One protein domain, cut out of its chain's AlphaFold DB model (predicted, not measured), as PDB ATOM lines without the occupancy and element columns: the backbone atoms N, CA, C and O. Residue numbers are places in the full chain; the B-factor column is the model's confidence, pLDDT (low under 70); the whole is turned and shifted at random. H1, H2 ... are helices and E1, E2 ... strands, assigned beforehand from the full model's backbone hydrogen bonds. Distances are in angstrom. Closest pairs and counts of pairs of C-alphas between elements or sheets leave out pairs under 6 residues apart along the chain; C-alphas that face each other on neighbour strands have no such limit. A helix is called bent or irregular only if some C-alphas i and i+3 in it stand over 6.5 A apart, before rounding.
ATOM      1  N   GLN A  55     -35.349  38.455 -25.833       68.81
ATOM      2  CA  GLN A  55     -36.680  38.071 -25.354       68.81
ATOM      3  C   GLN A  55     -37.222  36.865 -26.127       68.81
ATOM      4  O   GLN A  55     -37.235  36.849 -27.355       68.81
ATOM      5  N   SER A  56     -37.716  35.851 -25.416       75.06
ATOM      6  CA  SER A  56     -38.451  34.752 -26.051       75.06
ATOM      7  C   SER A  56     -39.911  35.154 -26.239       75.06
ATOM      8  O   SER A  56     -40.600  35.468 -25.268       75.06
ATOM      9  N   VAL A  57     -40.383  35.144 -27.486       76.12
ATOM     10  CA  VAL A  57     -41.773  35.492 -27.848       76.12
ATOM     11  C   VAL A  57     -42.684  34.254 -27.798       76.12
ATOM     12  O   VAL A  57     -43.903  34.355 -27.904       76.12
ATOM     13  N   GLY A  58     -42.109  33.070 -27.566       83.12
ATOM     14  CA  GLY A  58     -42.820  31.796 -27.590       83.12
ATOM     15  C   GLY A  58     -42.905  31.205 -28.998       83.12
ATOM     16  O   GLY A  58     -42.030  31.430 -29.837       83.12
ATOM     17  N   ALA A  59     -43.932  30.388 -29.238       85.50
ATOM     18  CA  ALA A  59     -44.144  29.733 -30.523       85.50
ATOM     19  C   ALA A  59     -45.112  30.534 -31.401       85.50
ATOM     20  O   ALA A  59     -46.228  30.822 -30.972       85.50
ATOM     21  N   LEU A  60     -44.693  30.866 -32.623       89.19
ATOM     22  CA  LEU A  60     -45.495  31.584 -33.616       89.19
ATOM     23  C   LEU A  60     -45.476  30.823 -34.944       89.19
ATOM     24  O   LEU A  60     -44.465  30.235 -35.317       89.19
ATOM     25  N   ALA A  61     -46.585  30.850 -35.679       90.69
ATOM     26  CA  ALA A  61     -46.620  30.404 -37.069       90.69
ATOM     27  C   ALA A  61     -46.183  31.575 -37.960       90.69
ATOM     28  O   ALA A  61     -46.995  32.445 -38.269       90.69
ATOM     29  N   LEU A  62     -44.895  31.641 -38.309       90.25
ATOM     30  CA  LEU A  62     -44.354  32.752 -39.097       90.25
ATOM     31  C   LEU A  62     -44.646  32.543 -40.587       90.25
ATOM     32  O   LEU A  62     -44.538  31.422 -41.091       90.25
ATOM     33  N   SER A  63     -45.023  33.608 -41.296       91.31
ATOM     34  CA  SER A  63     -45.147  33.581 -42.757       91.31
ATOM     35  C   SER A  63     -43.791  33.782 -43.447       91.31
ATOM     36  O   SER A  63     -42.737  33.846 -42.804       91.31
ATOM     37  N   ASP A  64     -43.820  33.926 -44.775       86.81
ATOM     38  CA  ASP A  64     -42.667  34.360 -45.569       86.81
ATOM     39  C   ASP A  64     -42.221  35.798 -45.232       86.81
ATOM     40  O   ASP A  64     -41.094  36.173 -45.558       86.81
ATOM     41  N   ASN A  65     -43.058  36.595 -44.545       89.12
ATOM     42  CA  ASN A  65     -42.706  37.921 -44.027       89.12
ATOM     43  C   ASN A  65     -42.870  38.019 -42.492       89.12
ATOM     44  O   ASN A  65     -43.747  38.748 -42.032       89.12
ATOM     45  N   PRO A  66     -41.987  37.382 -41.691       90.38
ATOM     46  CA  PRO A  66     -42.092  37.303 -40.224       90.38
ATOM     47  C   PRO A  66     -42.197  38.642 -39.480       90.38
ATOM     48  O   PRO A  66     -42.506  38.679 -38.285       90.38
ATOM     49  N   ALA A  67     -41.834  39.744 -40.143       89.69
ATOM     50  CA  ALA A  67     -41.776  41.059 -39.528       89.69
ATOM     51  C   ALA A  67     -43.159  41.575 -39.117       89.69
ATOM     52  O   ALA A  67     -43.268  42.239 -38.083       89.69
ATOM     53  N   ASP A  68     -44.197  41.243 -39.887       87.56
ATOM     54  CA  ASP A  68     -45.565  41.677 -39.613       87.56
ATOM     55  C   ASP A  68     -46.132  40.931 -38.397       87.56
ATOM     56  O   ASP A  68     -46.689  41.549 -37.488       87.56
ATOM     57  N   GLU A  69     -45.916  39.614 -38.299       91.94
ATOM     58  CA  GLU A  69     -46.357  38.823 -37.149       91.94
ATOM     59  C   GLU A  69     -45.626  39.244 -35.874       91.94
ATOM     60  O   GLU A  69     -46.246  39.376 -34.817       91.94
ATOM     61  N   LEU A  70     -44.324  39.516 -35.953       89.44
ATOM     62  CA  LEU A  70     -43.557  40.028 -34.817       89.44
ATOM     63  C   LEU A  70     -43.998  41.434 -34.400       89.44
ATOM     64  O   LEU A  70     -44.027  41.743 -33.208       89.44
ATOM     65  N   ALA A  71     -44.393  42.287 -35.348       87.50
ATOM     66  CA  ALA A  71     -44.964  43.595 -35.048       87.50
ATOM     67  C   ALA A  71     -46.363  43.508 -34.404       87.50
ATOM     68  O   ALA A  71     -46.786  44.455 -33.746       87.50
ATOM     69  N   VAL A  72     -47.082  42.397 -34.540       86.31
ATOM     70  CA  VAL A  72     -48.334  42.172 -33.800       86.31
ATOM     71  C   VAL A  72     -48.055  41.585 -32.414       86.31
ATOM     72  O   VAL A  72     -48.658  42.010 -31.431       86.31
ATOM     73  N   ASN A  73     -47.121  40.635 -32.319       86.31
ATOM     74  CA  ASN A  73     -46.904  39.842 -31.106       86.31
ATOM     75  C   ASN A  73     -45.919  40.470 -30.102       86.31
ATOM     76  O   ASN A  73     -45.971  40.141 -28.918       86.31
ATOM     77  N   VAL A  74     -45.057  41.398 -30.527       85.00
ATOM     78  CA  VAL A  74     -44.175  42.170 -29.635       85.00
ATOM     79  C   VAL A  74     -44.681  43.615 -29.572       85.00
ATOM     80  O   VAL A  74     -44.511  44.335 -30.553       85.00
ATOM     81  N   PRO A  75     -45.309  44.087 -28.478       81.88
ATOM     82  CA  PRO A  75     -45.898  45.432 -28.413       81.88
ATOM     83  C   PRO A  75     -44.889  46.565 -28.663       81.88
ATOM     84  O   PRO A  75     -43.756  46.476 -28.201       81.88
ATOM     85  N   GLU A  76     -45.293  47.648 -29.346       81.56
ATOM     86  CA  GLU A  76     -44.387  48.753 -29.739       81.56
ATOM     87  C   GLU A  76     -43.648  49.384 -28.549       81.56
ATOM     88  O   GLU A  76     -42.450  49.628 -28.645       81.56
ATOM     89  N   TYR A  77     -44.313  49.553 -27.401       77.38
ATOM     90  CA  TYR A  77     -43.705  50.121 -26.188       77.38
ATOM     91  C   TYR A  77     -42.586  49.254 -25.578       77.38
ATOM     92  O   TYR A  77     -41.881  49.716 -24.689       77.38
ATOM     93  N   LYS A  78     -42.427  48.002 -26.033       74.69
ATOM     94  CA  LYS A  78     -41.347  47.095 -25.614       74.69
ATOM     95  C   LYS A  78     -40.202  47.011 -26.619       74.69
ATOM     96  O   LYS A  78     -39.229  46.312 -26.357       74.69
ATOM     97  N   ARG A  79     -40.312  47.667 -27.777       84.81
ATOM     98  CA  ARG A  79     -39.311  47.561 -28.841       84.81
ATOM     99  C   ARG A  79     -38.248  48.631 -28.658       84.81
ATOM    100  O   ARG A  79     -38.551  49.818 -28.692       84.81
ATOM    101  N   THR A  80     -37.000  48.201 -28.527       82.06
ATOM    102  CA  THR A  80     -35.832  49.092 -28.531       82.06
ATOM    103  C   THR A  80     -34.932  48.708 -29.696       82.06
ATOM    104  O   THR A  80     -34.826  47.526 -30.021       82.06
ATOM    105  N   GLU A  81     -34.310  49.683 -30.360       84.38
ATOM    106  CA  GLU A  81     -33.331  49.394 -31.412       84.38
ATOM    107  C   GLU A  81     -32.234  48.457 -30.881       84.38
ATOM    108  O   GLU A  81     -31.731  48.634 -29.772       84.38
ATOM    109  N   GLY A  82     -31.911  47.428 -31.662       79.06
ATOM    110  CA  GLY A  82     -30.976  46.370 -31.297       79.06
ATOM    111  C   GLY A  82     -31.617  45.184 -30.580       79.06
ATOM    112  O   GLY A  82     -31.007  44.124 -30.562       79.06
ATOM    113  N   MET A  83     -32.843  45.299 -30.051       82.94
ATOM    114  CA  MET A  83     -33.539  44.205 -29.359       82.94
ATOM    115  C   MET A  83     -33.564  42.931 -30.206       82.94
ATOM    116  O   MET A  83     -34.008  42.967 -31.352       82.94
ATOM    117  N   VAL A  84     -33.148  41.801 -29.630       83.75
ATOM    118  CA  VAL A  84     -33.228  40.493 -30.287       83.75
ATOM    119  C   VAL A  84     -34.357  39.683 -29.660       83.75
ATOM    120  O   VAL A  84     -34.540  39.684 -28.443       83.75
ATOM    121  N   VAL A  85     -35.118  38.969 -30.481       85.81
ATOM    122  CA  VAL A  85     -36.126  38.013 -30.029       85.81
ATOM    123  C   VAL A  85     -35.860  36.627 -30.577       85.81
ATOM    124  O   VAL A  85     -35.417  36.484 -31.715       85.81
ATOM    125  N   SER A  86     -36.163  35.607 -29.780       86.62
ATOM    126  CA  SER A  86     -36.229  34.222 -30.238       86.62
ATOM    127  C   SER A  86     -37.684  33.788 -30.409       86.62
ATOM    128  O   SER A  86     -38.554  34.100 -29.591       86.62
ATOM    129  N   VAL A  87     -37.950  33.073 -31.500       86.12
ATOM    130  CA  VAL A  87     -39.275  32.560 -31.860       86.12
ATOM    131  C   VAL A  87     -39.152  31.091 -32.229       86.12
ATOM    132  O   VAL A  87     -38.296  30.730 -33.034       86.12
ATOM    133  N   ILE A  88     -40.023  30.245 -31.684       85.81
ATOM    134  CA  ILE A  88     -40.190  28.869 -32.165       85.81
ATOM    135  C   ILE A  88     -41.150  28.919 -33.355       85.81
ATOM    136  O   ILE A  88     -42.346  29.146 -33.179       85.81
ATOM    137  N   ASP A  89     -40.629  28.741 -34.566       89.94
ATOM    138  CA  ASP A  89     -41.421  28.827 -35.788       89.94
ATOM    139  C   ASP A  89     -42.159  27.510 -36.061       89.94
ATOM    140  O   ASP A  89     -41.561  26.503 -36.461       89.94
ATOM    141  N   LEU A  90     -43.475  27.530 -35.850       86.81
ATOM    142  CA  LEU A  90     -44.354  26.374 -36.033       86.81
ATOM    143  C   LEU A  90     -44.401  25.901 -37.494       86.81
ATOM    144  O   LEU A  90     -44.554  24.705 -37.741       86.81
ATOM    145  N   ASN A  91     -44.209  26.808 -38.459       92.12
ATOM    146  CA  ASN A  91     -44.223  26.483 -39.887       92.12
ATOM    147  C   ASN A  91     -42.874  25.932 -40.372       92.12
ATOM    148  O   ASN A  91     -42.809  25.242 -41.389       92.12
ATOM    149  N   ALA A  92     -41.798  26.170 -39.618       86.12
ATOM    150  CA  ALA A  92     -40.455  25.676 -39.912       86.12
ATOM    151  C   ALA A  92     -40.057  24.478 -39.028       86.12
ATOM    152  O   ALA A  92     -38.917  24.391 -38.573       86.12
ATOM    153  N   ASN A  93     -40.981  23.537 -38.785       88.31
ATOM    154  CA  ASN A  93     -40.765  22.345 -37.947       88.31
ATOM    155  C   ASN A  93     -40.294  22.671 -36.515       88.31
ATOM    156  O   ASN A  93     -39.404  22.003 -35.986       88.31
ATOM    157  N   ASN A  94     -40.875  23.698 -35.885       83.94
ATOM    158  CA  ASN A  94     -40.492  24.183 -34.552       83.94
ATOM    159  C   ASN A  94     -39.026  24.635 -34.459       83.94
ATOM    160  O   ASN A  94     -38.405  24.552 -33.396       83.94
ATOM    161  N   ARG A  95     -38.445  25.102 -35.569       84.00
ATOM    162  CA  ARG A  95     -37.098  25.672 -35.569       84.00
ATOM    163  C   ARG A  95     -37.100  26.997 -34.807       84.00
ATOM    164  O   ARG A  95     -37.899  27.881 -35.104       84.00
ATOM    165  N   THR A  96     -36.152  27.171 -33.888       82.38
ATOM    166  CA  THR A  96     -35.895  28.479 -33.276       82.38
ATOM    167  C   THR A  96     -35.261  29.417 -34.302       82.38
ATOM    168  O   THR A  96     -34.212  29.107 -34.874       82.38
ATOM    169  N   ARG A  97     -35.899  30.562 -34.533       86.25
ATOM    170  CA  ARG A  97     -35.423  31.664 -35.377       86.25
ATOM    171  C   ARG A  97     -35.203  32.895 -34.502       86.25
ATOM    172  O   ARG A  97     -35.875  33.057 -33.485       86.25
ATOM    173  N   TYR A  98     -34.250  33.734 -34.887       87.00
ATOM    174  CA  TYR A  98     -33.875  34.933 -34.141       87.00
ATOM    175  C   TYR A  98     -34.143  36.165 -34.993       87.00
ATOM    176  O   TYR A  98     -33.878  36.141 -36.193       87.00
ATOM    177  N   PHE A  99     -34.652  37.238 -34.397       90.25
ATOM    178  CA  PHE A  99     -34.962  38.480 -35.106       90.25
ATOM    179  C   PHE A  99     -34.449  39.675 -34.323       90.25
ATOM    180  O   PHE A  99     -34.596  39.705 -33.109       90.25
ATOM    181  N   THR A 100     -33.873  40.659 -35.003       89.56
ATOM    182  CA  THR A 100     -33.429  41.918 -34.399       89.56
ATOM    183  C   THR A 100     -34.350  43.063 -34.810       89.56
ATOM    184  O   THR A 100     -34.821  43.114 -35.950       89.56
ATOM    185  N   TYR A 101     -34.635  43.971 -33.880       91.19
ATOM    186  CA  TYR A 101     -35.399  45.183 -34.131       91.19
ATOM    187  C   TYR A 101     -34.462  46.310 -34.563       91.19
ATOM    188  O   TYR A 101     -33.598  46.747 -33.804       91.19
ATOM    189  N   THR A 102     -34.619  46.791 -35.792       87.56
ATOM    190  CA  THR A 102     -33.708  47.783 -36.389       87.56
ATOM    191  C   THR A 102     -34.201  49.223 -36.215       87.56
ATOM    192  O   THR A 102     -35.384  49.454 -35.951       87.56
ATOM    193  N   SER A 103     -33.331  50.217 -36.445       81.25
ATOM    194  CA  SER A 103     -33.685  51.658 -36.467       81.25
ATOM    195  C   SER A 103     -34.823  51.989 -37.432       81.25
ATOM    196  O   SER A 103     -35.552  52.957 -37.227       81.25
ATOM    197  N   GLY A 104     -35.015  51.173 -38.473       82.06
ATOM    198  CA  GLY A 104     -36.133  51.288 -39.407       82.06
ATOM    199  C   GLY A 104     -37.489  50.890 -38.818       82.06
ATOM    200  O   GLY A 104     -38.469  50.852 -39.557       82.06
ATOM    201  N   LYS A 105     -37.554  50.571 -37.518       81.88
ATOM    202  CA  LYS A 105     -38.727  50.024 -36.826       81.88
ATOM    203  C   LYS A 105     -39.227  48.693 -37.403       81.88
ATOM    204  O   LYS A 105     -40.390  48.337 -37.208       81.88
ATOM    205  N   THR A 106     -38.358  47.951 -38.083       90.56
ATOM    206  CA  THR A 106     -38.669  46.654 -38.692       90.56
ATOM    207  C   THR A 106     -37.882  45.535 -38.025       90.56
ATOM    208  O   THR A 106     -36.743  45.726 -37.589       90.56
ATOM    209  N   TRP A 107     -38.505  44.360 -37.961       92.50
ATOM    210  CA  TRP A 107     -37.845  43.126 -37.558       92.50
ATOM    211  C   TRP A 107     -37.078  42.543 -38.738       92.50
ATOM    212  O   TRP A 107     -37.626  42.396 -39.830       92.50
ATOM    213  N   GLN A 108     -35.817  42.197 -38.511       92.25
ATOM    214  CA  GLN A 108     -34.978  41.510 -39.487       92.25
ATOM    215  C   GLN A 108     -34.532  40.177 -38.909       92.25
ATOM    216  O   GLN A 108     -34.087  40.113 -37.764       92.25
ATOM    217  N   GLU A 109     -34.664  39.104 -39.686       89.94
ATOM    218  CA  GLU A 109     -34.168  37.801 -39.257       89.94
ATOM    219  C   GLU A 109     -32.645  37.837 -39.123       89.94
ATOM    220  O   GLU A 109     -31.921  38.185 -40.057       89.94
ATOM    221  N   VAL A 110     -32.162  37.443 -37.949       85.06
ATOM    222  CA  VAL A 110     -30.748  37.223 -37.695       85.06
ATOM    223  C   VAL A 110     -30.419  35.832 -38.206       85.06
ATOM    224  O   VAL A 110     -30.734  34.815 -37.583       85.06
ATOM    225  N   VAL A 111     -29.775  35.779 -39.367       79.00
ATOM    226  CA  VAL A 111     -29.305  34.517 -39.925       79.00
ATOM    227  C   VAL A 111     -28.074  34.072 -39.139       79.00
ATOM    228  O   VAL A 111     -26.945  34.448 -39.444       79.00
ATOM    229  N   VAL A 112     -28.292  33.268 -38.099       66.88
ATOM    230  CA  VAL A 112     -27.201  32.654 -37.337       66.88
ATOM    231  C   VAL A 112     -26.710  31.438 -38.106       66.88
ATOM    232  O   VAL A 112     -27.366  30.396 -38.141       66.88
ATOM    233  N   LEU A 113     -25.575  31.593 -38.783       65.06
ATOM    234  CA  LEU A 113     -25.063  30.584 -39.711       65.06
ATOM    235  C   LEU A 113     -24.164  29.537 -39.048       65.06
ATOM    236  O   LEU A 113     -23.845  28.535 -39.687       65.06
ATOM    237  N   GLN A 114     -23.750  29.733 -37.793       83.00
ATOM    238  CA  GLN A 114     -22.635  28.979 -37.233       83.00
ATOM    239  C   GLN A 114     -22.838  28.578 -35.762       83.00
ATOM    240  O   GLN A 114     -23.170  29.394 -34.906       83.00
ATOM    241  N   GLN A 115     -22.592  27.300 -35.462       90.00
ATOM    242  CA  GLN A 115     -22.309  26.840 -34.097       90.00
ATOM    243  C   GLN A 115     -20.892  27.263 -33.709       90.00
ATOM    244  O   GLN A 115     -19.992  27.244 -34.554       90.00
ATOM    245  N   TRP A 116     -20.678  27.637 -32.450       94.00
ATOM    246  CA  TRP A 116     -19.338  27.968 -31.981       94.00
ATOM    247  C   TRP A 116     -18.378  26.784 -32.175       94.00
ATOM    248  O   TRP A 116     -18.703  25.645 -31.836       94.00
ATOM    249  N   THR A 117     -17.180  27.072 -32.683       94.75
ATOM    250  CA  THR A 117     -16.124  26.089 -32.937       94.75
ATOM    251  C   THR A 117     -14.820  26.610 -32.347       94.75
ATOM    252  O   THR A 117     -14.451  27.758 -32.594       94.75
ATOM    253  N   ALA A 118     -14.107  25.771 -31.596       95.94
ATOM    254  CA  ALA A 118     -12.777  26.079 -31.068       95.94
ATOM    255  C   ALA A 118     -11.747  26.291 -32.195       95.94
ATOM    256  O   ALA A 118     -11.770  25.578 -33.199       95.94
ATOM    257  N   GLY A 119     -10.820  27.238 -32.026       95.31
ATOM    258  CA  GLY A 119      -9.783  27.557 -33.016       95.31
ATOM    259  C   GLY A 119     -10.275  28.304 -34.261       95.31
ATOM    260  O   GLY A 119      -9.499  28.483 -35.200       95.31
ATOM    261  N   ASN A 120     -11.543  28.722 -34.305       96.00
ATOM    262  CA  ASN A 120     -12.113  29.453 -35.432       96.00
ATOM    263  C   ASN A 120     -11.868  30.960 -35.286       96.00
ATOM    264  O   ASN A 120     -11.978  31.509 -34.193       96.00
ATOM    265  N   GLN A 121     -11.559  31.642 -36.388       96.88
ATOM    266  CA  GLN A 121     -11.490  33.100 -36.388       96.88
ATOM    267  C   GLN A 121     -12.902  33.690 -36.449       96.88
ATOM    268  O   GLN A 121     -13.677  33.331 -37.335       96.88
ATOM    269  N   TYR A 122     -13.196  34.589 -35.517       94.94
ATOM    270  CA  TYR A 122     -14.415  35.380 -35.444       94.94
ATOM    271  C   TYR A 122     -14.057  36.860 -35.568       94.94
ATOM    272  O   TYR A 122     -13.128  37.336 -34.911       94.94
ATOM    273  N   LEU A 123     -14.764  37.574 -36.436       94.38
ATOM    274  CA  LEU A 123     -14.698  39.026 -36.558       94.38
ATOM    275  C   LEU A 123     -15.723  39.673 -35.622       94.38
ATOM    276  O   LEU A 123     -16.742  39.070 -35.287       94.38
ATOM    277  N   ALA A 124     -15.481  40.915 -35.210       90.81
ATOM    278  CA  ALA A 124     -16.441  41.690 -34.437       90.81
ATOM    279  C   ALA A 124     -17.790  41.759 -35.179       90.81
ATOM    280  O   ALA A 124     -17.854  42.147 -36.346       90.81
ATOM    281  N   GLY A 125     -18.869  41.393 -34.487       84.62
ATOM    282  CA  GLY A 125     -20.212  41.273 -35.055       84.62
ATOM    283  C   GLY A 125     -20.585  39.868 -35.538       84.62
ATOM    284  O   GLY A 125     -21.769  39.628 -35.775       84.62
ATOM    285  N   ASP A 126     -19.639  38.926 -35.637       89.56
ATOM    286  CA  ASP A 126     -19.967  37.532 -35.952       89.56
ATOM    287  C   ASP A 126     -20.850  36.934 -34.854       89.56
ATOM    288  O   ASP A 126     -20.598  37.107 -33.660       89.56
ATOM    289  N   ALA A 127     -21.885  36.202 -35.264       87.75
ATOM    290  CA  ALA A 127     -22.859  35.607 -34.361       87.75
ATOM    291  C   ALA A 127     -22.781  34.078 -34.370       87.75
ATOM    292  O   ALA A 127     -22.748  33.453 -35.434       87.75
ATOM    293  N   VAL A 128     -22.815  33.472 -33.184       90.56
ATOM    294  CA  VAL A 128     -22.786  32.016 -33.008       90.56
ATOM    295  C   VAL A 128     -23.855  31.535 -32.039       90.56
ATOM    296  O   VAL A 128     -24.304  32.273 -31.162       90.56
ATOM    297  N   ILE A 129     -24.220  30.259 -32.169       86.50
ATOM    298  CA  ILE A 129     -24.915  29.527 -31.107       86.50
ATOM    299  C   ILE A 129     -23.898  28.701 -30.318       86.50
ATOM    300  O   ILE A 129     -23.065  28.013 -30.909       86.50
ATOM    301  N   HIS A 130     -23.985  28.738 -28.991       87.00
ATOM    302  CA  HIS A 130     -23.258  27.829 -28.105       87.00
ATOM    303  C   HIS A 130     -24.181  27.381 -26.971       87.00
ATOM    304  O   HIS A 130     -24.802  28.209 -26.311       87.00
ATOM    305  N   GLU A 131     -24.331  26.064 -26.794       82.38
ATOM    306  CA  GLU A 131     -25.215  25.460 -25.777       82.38
ATOM    307  C   GLU A 131     -26.669  25.977 -25.808       82.38
ATOM    308  O   GLU A 131     -27.363  26.025 -24.799       82.38
ATOM    309  N   GLY A 132     -27.150  26.349 -26.999       73.06
ATOM    310  CA  GLY A 132     -28.504  26.875 -27.199       73.06
ATOM    311  C   GLY A 132     -28.657  28.376 -26.937       73.06
ATOM    312  O   GLY A 132     -29.742  28.902 -27.166       73.06
ATOM    313  N   ASN A 133     -27.588  29.062 -26.533       75.94
ATOM    314  CA  ASN A 133     -27.556  30.508 -26.323       75.94
ATOM    315  C   ASN A 133     -26.971  31.235 -27.541       75.94
ATOM    316  O   ASN A 133     -26.137  30.675 -28.261       75.94
ATOM    317  N   TYR A 134     -27.400  32.479 -27.754       81.00
ATOM    318  CA  TYR A 134     -26.914  33.345 -28.827       81.00
ATOM    319  C   TYR A 134     -25.817  34.285 -28.318       81.00
ATOM    320  O   TYR A 134     -25.975  34.950 -27.289       81.00
ATOM    321  N   TYR A 135     -24.719  34.366 -29.069       86.06
ATOM    322  CA  TYR A 135     -23.581  35.223 -28.755       86.06
ATOM    323  C   TYR A 135     -23.110  35.995 -29.982       86.06
ATOM    324  O   TYR A 135     -23.069  35.444 -31.084       86.06
ATOM    325  N   THR A 136     -22.681  37.239 -29.775       88.31
ATOM    326  CA  THR A 136     -22.059  38.079 -30.807       88.31
ATOM    327  C   THR A 136     -20.643  38.451 -30.385       88.31
ATOM    328  O   THR A 136     -20.440  38.932 -29.271       88.31
ATOM    329  N   ALA A 137     -19.654  38.232 -31.249       91.62
ATOM    330  CA  ALA A 137     -18.269  38.606 -30.987       91.62
ATOM    331  C   ALA A 137     -18.150  40.132 -30.847       91.62
ATOM    332  O   ALA A 137     -18.621  40.877 -31.708       91.62
ATOM    333  N   ASN A 138     -17.526  40.613 -29.770       91.25
ATOM    334  CA  ASN A 138     -17.377  42.051 -29.505       91.25
ATOM    335  C   ASN A 138     -16.050  42.644 -30.020       91.25
ATOM    336  O   ASN A 138     -15.883  43.863 -30.038       91.25
ATOM    337  N   ALA A 139     -15.132  41.791 -30.477       92.56
ATOM    338  CA  ALA A 139     -13.862  42.136 -31.102       92.56
ATOM    339  C   ALA A 139     -13.434  41.015 -32.064       92.56
ATOM    340  O   ALA A 139     -13.994  39.921 -32.025       92.56
ATOM    341  N   ASP A 140     -12.419  41.264 -32.891       96.00
ATOM    342  CA  ASP A 140     -11.800  40.222 -33.716       96.00
ATOM    343  C   ASP A 140     -10.922  39.308 -32.844       96.00
ATOM    344  O   ASP A 140     -10.034  39.785 -32.130       96.00
ATOM    345  N   PHE A 141     -11.116  37.988 -32.918       96.94
ATOM    346  CA  PHE A 141     -10.251  37.012 -32.247       96.94
ATOM    347  C   PHE A 141     -10.327  35.619 -32.883       96.94
ATOM    348  O   PHE A 141     -11.240  35.290 -33.632       96.94
ATOM    349  N   THR A 142      -9.356  34.768 -32.565       96.94
ATOM    350  CA  THR A 142      -9.460  33.323 -32.797       96.94
ATOM    351  C   THR A 142      -9.924  32.671 -31.508       96.94
ATOM    352  O   THR A 142      -9.294  32.893 -30.471       96.94
ATOM    353  N   SER A 143     -11.008  31.899 -31.563       95.38
ATOM    354  CA  SER A 143     -11.520  31.193 -30.394       95.38
ATOM    355  C   SER A 143     -10.491  30.202 -29.852       95.38
ATOM    356  O   SER A 143      -9.780  29.527 -30.597       95.38
ATOM    357  N   ASP A 144     -10.408  30.117 -28.537       93.56
ATOM    358  CA  ASP A 144      -9.590  29.179 -27.795       93.56
ATOM    359  C   ASP A 144     -10.204  27.763 -27.863       93.56
ATOM    360  O   ASP A 144     -11.185  27.476 -28.551       93.56
ATOM    361  N   THR A 145      -9.606  26.847 -27.118       93.19
ATOM    362  CA  THR A 145     -10.011  25.458 -26.911       93.19
ATOM    363  C   THR A 145     -11.371  25.297 -26.226       93.19
ATOM    364  O   THR A 145     -11.982  24.237 -26.361       93.19
ATOM    365  N   SER A 146     -11.871  26.315 -25.514       92.44
ATOM    366  CA  SER A 146     -13.181  26.287 -24.851       92.44
ATOM    367  C   SER A 146     -13.875  27.651 -24.896       92.44
ATOM    368  O   SER A 146     -13.218  28.680 -24.746       92.44
ATOM    369  N   PHE A 147     -15.206  27.658 -25.033       92.12
ATOM    370  CA  PHE A 147     -16.008  28.888 -25.084       92.12
ATOM    371  C   PHE A 147     -15.821  29.753 -23.830       92.12
ATOM    372  O   PHE A 147     -15.703  30.974 -23.914       92.12
ATOM    373  N   LYS A 148     -15.724  29.109 -22.658       89.06
ATOM    374  CA  LYS A 148     -15.547  29.766 -21.356       89.06
ATOM    375  C   LYS A 148     -14.306  30.659 -21.316       89.06
ATOM    376  O   LYS A 148     -14.364  31.736 -20.725       89.06
ATOM    377  N   THR A 149     -13.211  30.240 -21.950       90.44
ATOM    378  CA  THR A 149     -11.961  31.015 -21.997       90.44
ATOM    379  C   THR A 149     -12.133  32.340 -22.742       90.44
ATOM    380  O   THR A 149     -11.548  33.345 -22.346       90.44
ATOM    381  N   ASP A 150     -12.984  32.365 -23.769       91.81
ATOM    382  CA  ASP A 150     -13.274  33.560 -24.566       91.81
ATOM    383  C   ASP A 150     -14.536  34.302 -24.128       91.81
ATOM    384  O   ASP A 150     -14.928  35.249 -24.797       91.81
ATOM    385  N   SER A 151     -15.191  33.904 -23.036       86.25
ATOM    386  CA  SER A 151     -16.487  34.462 -22.606       86.25
ATOM    387  C   SER A 151     -16.533  35.996 -22.570       86.25
ATOM    388  O   SER A 151     -17.526  36.580 -22.981       86.25
ATOM    389  N   ALA A 152     -15.440  36.665 -22.183       87.62
ATOM    390  CA  ALA A 152     -15.346  38.131 -22.173       87.62
ATOM    391  C   ALA A 152     -15.317  38.788 -23.575       87.62
ATOM    392  O   ALA A 152     -15.468  40.002 -23.702       87.62
ATOM    393  N   ARG A 153     -15.089  38.002 -24.633       92.00
ATOM    394  CA  ARG A 153     -15.057  38.433 -26.042       92.00
ATOM    395  C   ARG A 153     -16.402  38.242 -26.752       92.00
ATOM    396  O   ARG A 153     -16.530  38.544 -27.939       92.00
ATOM    397  N   TRP A 154     -17.398  37.736 -26.031       90.69
ATOM    398  CA  TRP A 154     -18.749  37.513 -26.513       90.69
ATOM    399  C   TRP A 154     -19.720  38.406 -25.746       90.69
ATOM    400  O   TRP A 154     -19.734  38.403 -24.520       90.69
ATOM    401  N   ASN A 155     -20.578  39.124 -26.463       84.62
ATOM    402  CA  ASN A 155     -21.785  39.705 -25.884       84.62
ATOM    403  C   ASN A 155     -22.864  38.614 -25.898       84.62
ATOM    404  O   ASN A 155     -23.164  38.072 -26.967       84.62
ATOM    405  N   SER A 156     -23.419  38.259 -24.739       75.44
ATOM    406  CA  SER A 156     -24.491  37.263 -24.637       75.44
ATOM    407  C   SER A 156     -25.854  37.933 -24.809       75.44
ATOM    408  O   SER A 156     -26.113  38.993 -24.246       75.44
ATOM    409  N   TRP A 157     -26.732  37.327 -25.606       69.62
ATOM    410  CA  TRP A 157     -28.119  37.772 -25.729       69.62
ATOM    411  C   TRP A 157     -29.002  36.533 -25.510       69.62
ATOM    412  O   TRP A 157     -29.355  35.862 -26.470       69.62
ATOM    413  N   GLY A 158     -29.298  36.222 -24.233       48.16
ATOM    414  CA  GLY A 158     -30.161  35.136 -23.695       48.16
ATOM    415  C   GLY A 158     -29.799  33.682 -24.071       48.16
ATOM    416  O   GLY A 158     -29.216  33.405 -25.110       48.16
TER     417      GLY A 158
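What this domain is: This is residues 55 to 158 of the 627 residues of an uncharacterized protein of Sunxiuqinia elliptica (UniProt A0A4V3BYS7). The model is two small lobes side by side: one is a strongly twisted four-stranded sheet, E1 to E4, with the short helix H1 packed on it, and the other is a three-stranded sheet, E5 to E7, with loops and the irregular helix H2 at its far end. The stretch after E4 crosses from the first lobe to the second. The printed part has 104 residues, with two named helices and seven named strands in the order E1 H1 E2 E3 E4 E5 E6 H2 E7; its class is mixed, helices and strands, with under half of the residues in named elements. The larger sheet, order E1 E2 E3 E4, is mixed, and the smaller, order E5 E6 E7, is antiparallel. The whole is compact, with a radius of gyration of the C-alphas of 14.7 A and spans of 42 by 30 by 18 A.

Where its parts are: In the larger sheet, E1 is residues 55 to 60, 13.7 A long, from C-alpha 55 at (-36.680, 38.071, -25.354). E2 is residues 84 to 89, 15.3 A; E3 is residues 95 to 101, 19.6 A; E4 is residues 107 to 110, 9.2 A. H1 is residues 66 to 73, 10.6 A. In the smaller sheet, E5 is residues 127 to 130, 10.0 A; E6 is residues 133 to 137, 13.2 A; E7 is residues 154 to 157, 9.4 A, ending at C-alpha 157 at (-28.119, 37.772, -25.729). H2 is residues 147 to 153, 9.6 A, and irregular: C-alphas 149 and 152 are 7.9 A apart.

How they stand to each other: E1 and E2 are parallel, with N 57 and O 86 3.0 A apart; E1, H1 and E2 form a strand-helix-strand unit, two parallel neighbour strands with a helix between, its crossover right-handed. E2, E3 and E4 form a meander, each strand the antiparallel neighbour of the one before, with N 87 and O 97 2.9 A apart and N 100 and O 108 2.8 A apart. H1 is on this sheet; its closest C-alphas to E4 are those of Ala 67 and Trp 107, 4.9 A. E5 and E6 are an antiparallel hairpin, N 128 and O 135 2.9 A apart; E6 and E7 are antiparallel, N 155 and O 136 2.8 A apart. H2 only grazes this sheet; the closest C-alphas of E6 and H2 are those of Ala 137 and Arg 153, 5.9 A. Between the sheets, the closest C-alphas of E2 and E7 are those of Val 84 and Trp 157, 7.4 A. Every O i to N i+4 pair in H1 is within hydrogen-bond range; in H2 1 of 3 is, beside 3 of 4 O i to N i+3 pairs.

The domain as a whole: The two farthest C-alphas, of Val 72 and Thr 145, are 42.4 A apart. The printed part has no cut. The link from E4 to E5, residues 111 to 126, is long; its residues 114 to 115 pair with residues 128 to 129 of E5, parallel, and 121 to 122 with 141 to 142, antiparallel. The mean pLDDT of the printed part is 86.4; residues 55, 112 to 113 and 157 to 158 are under 70.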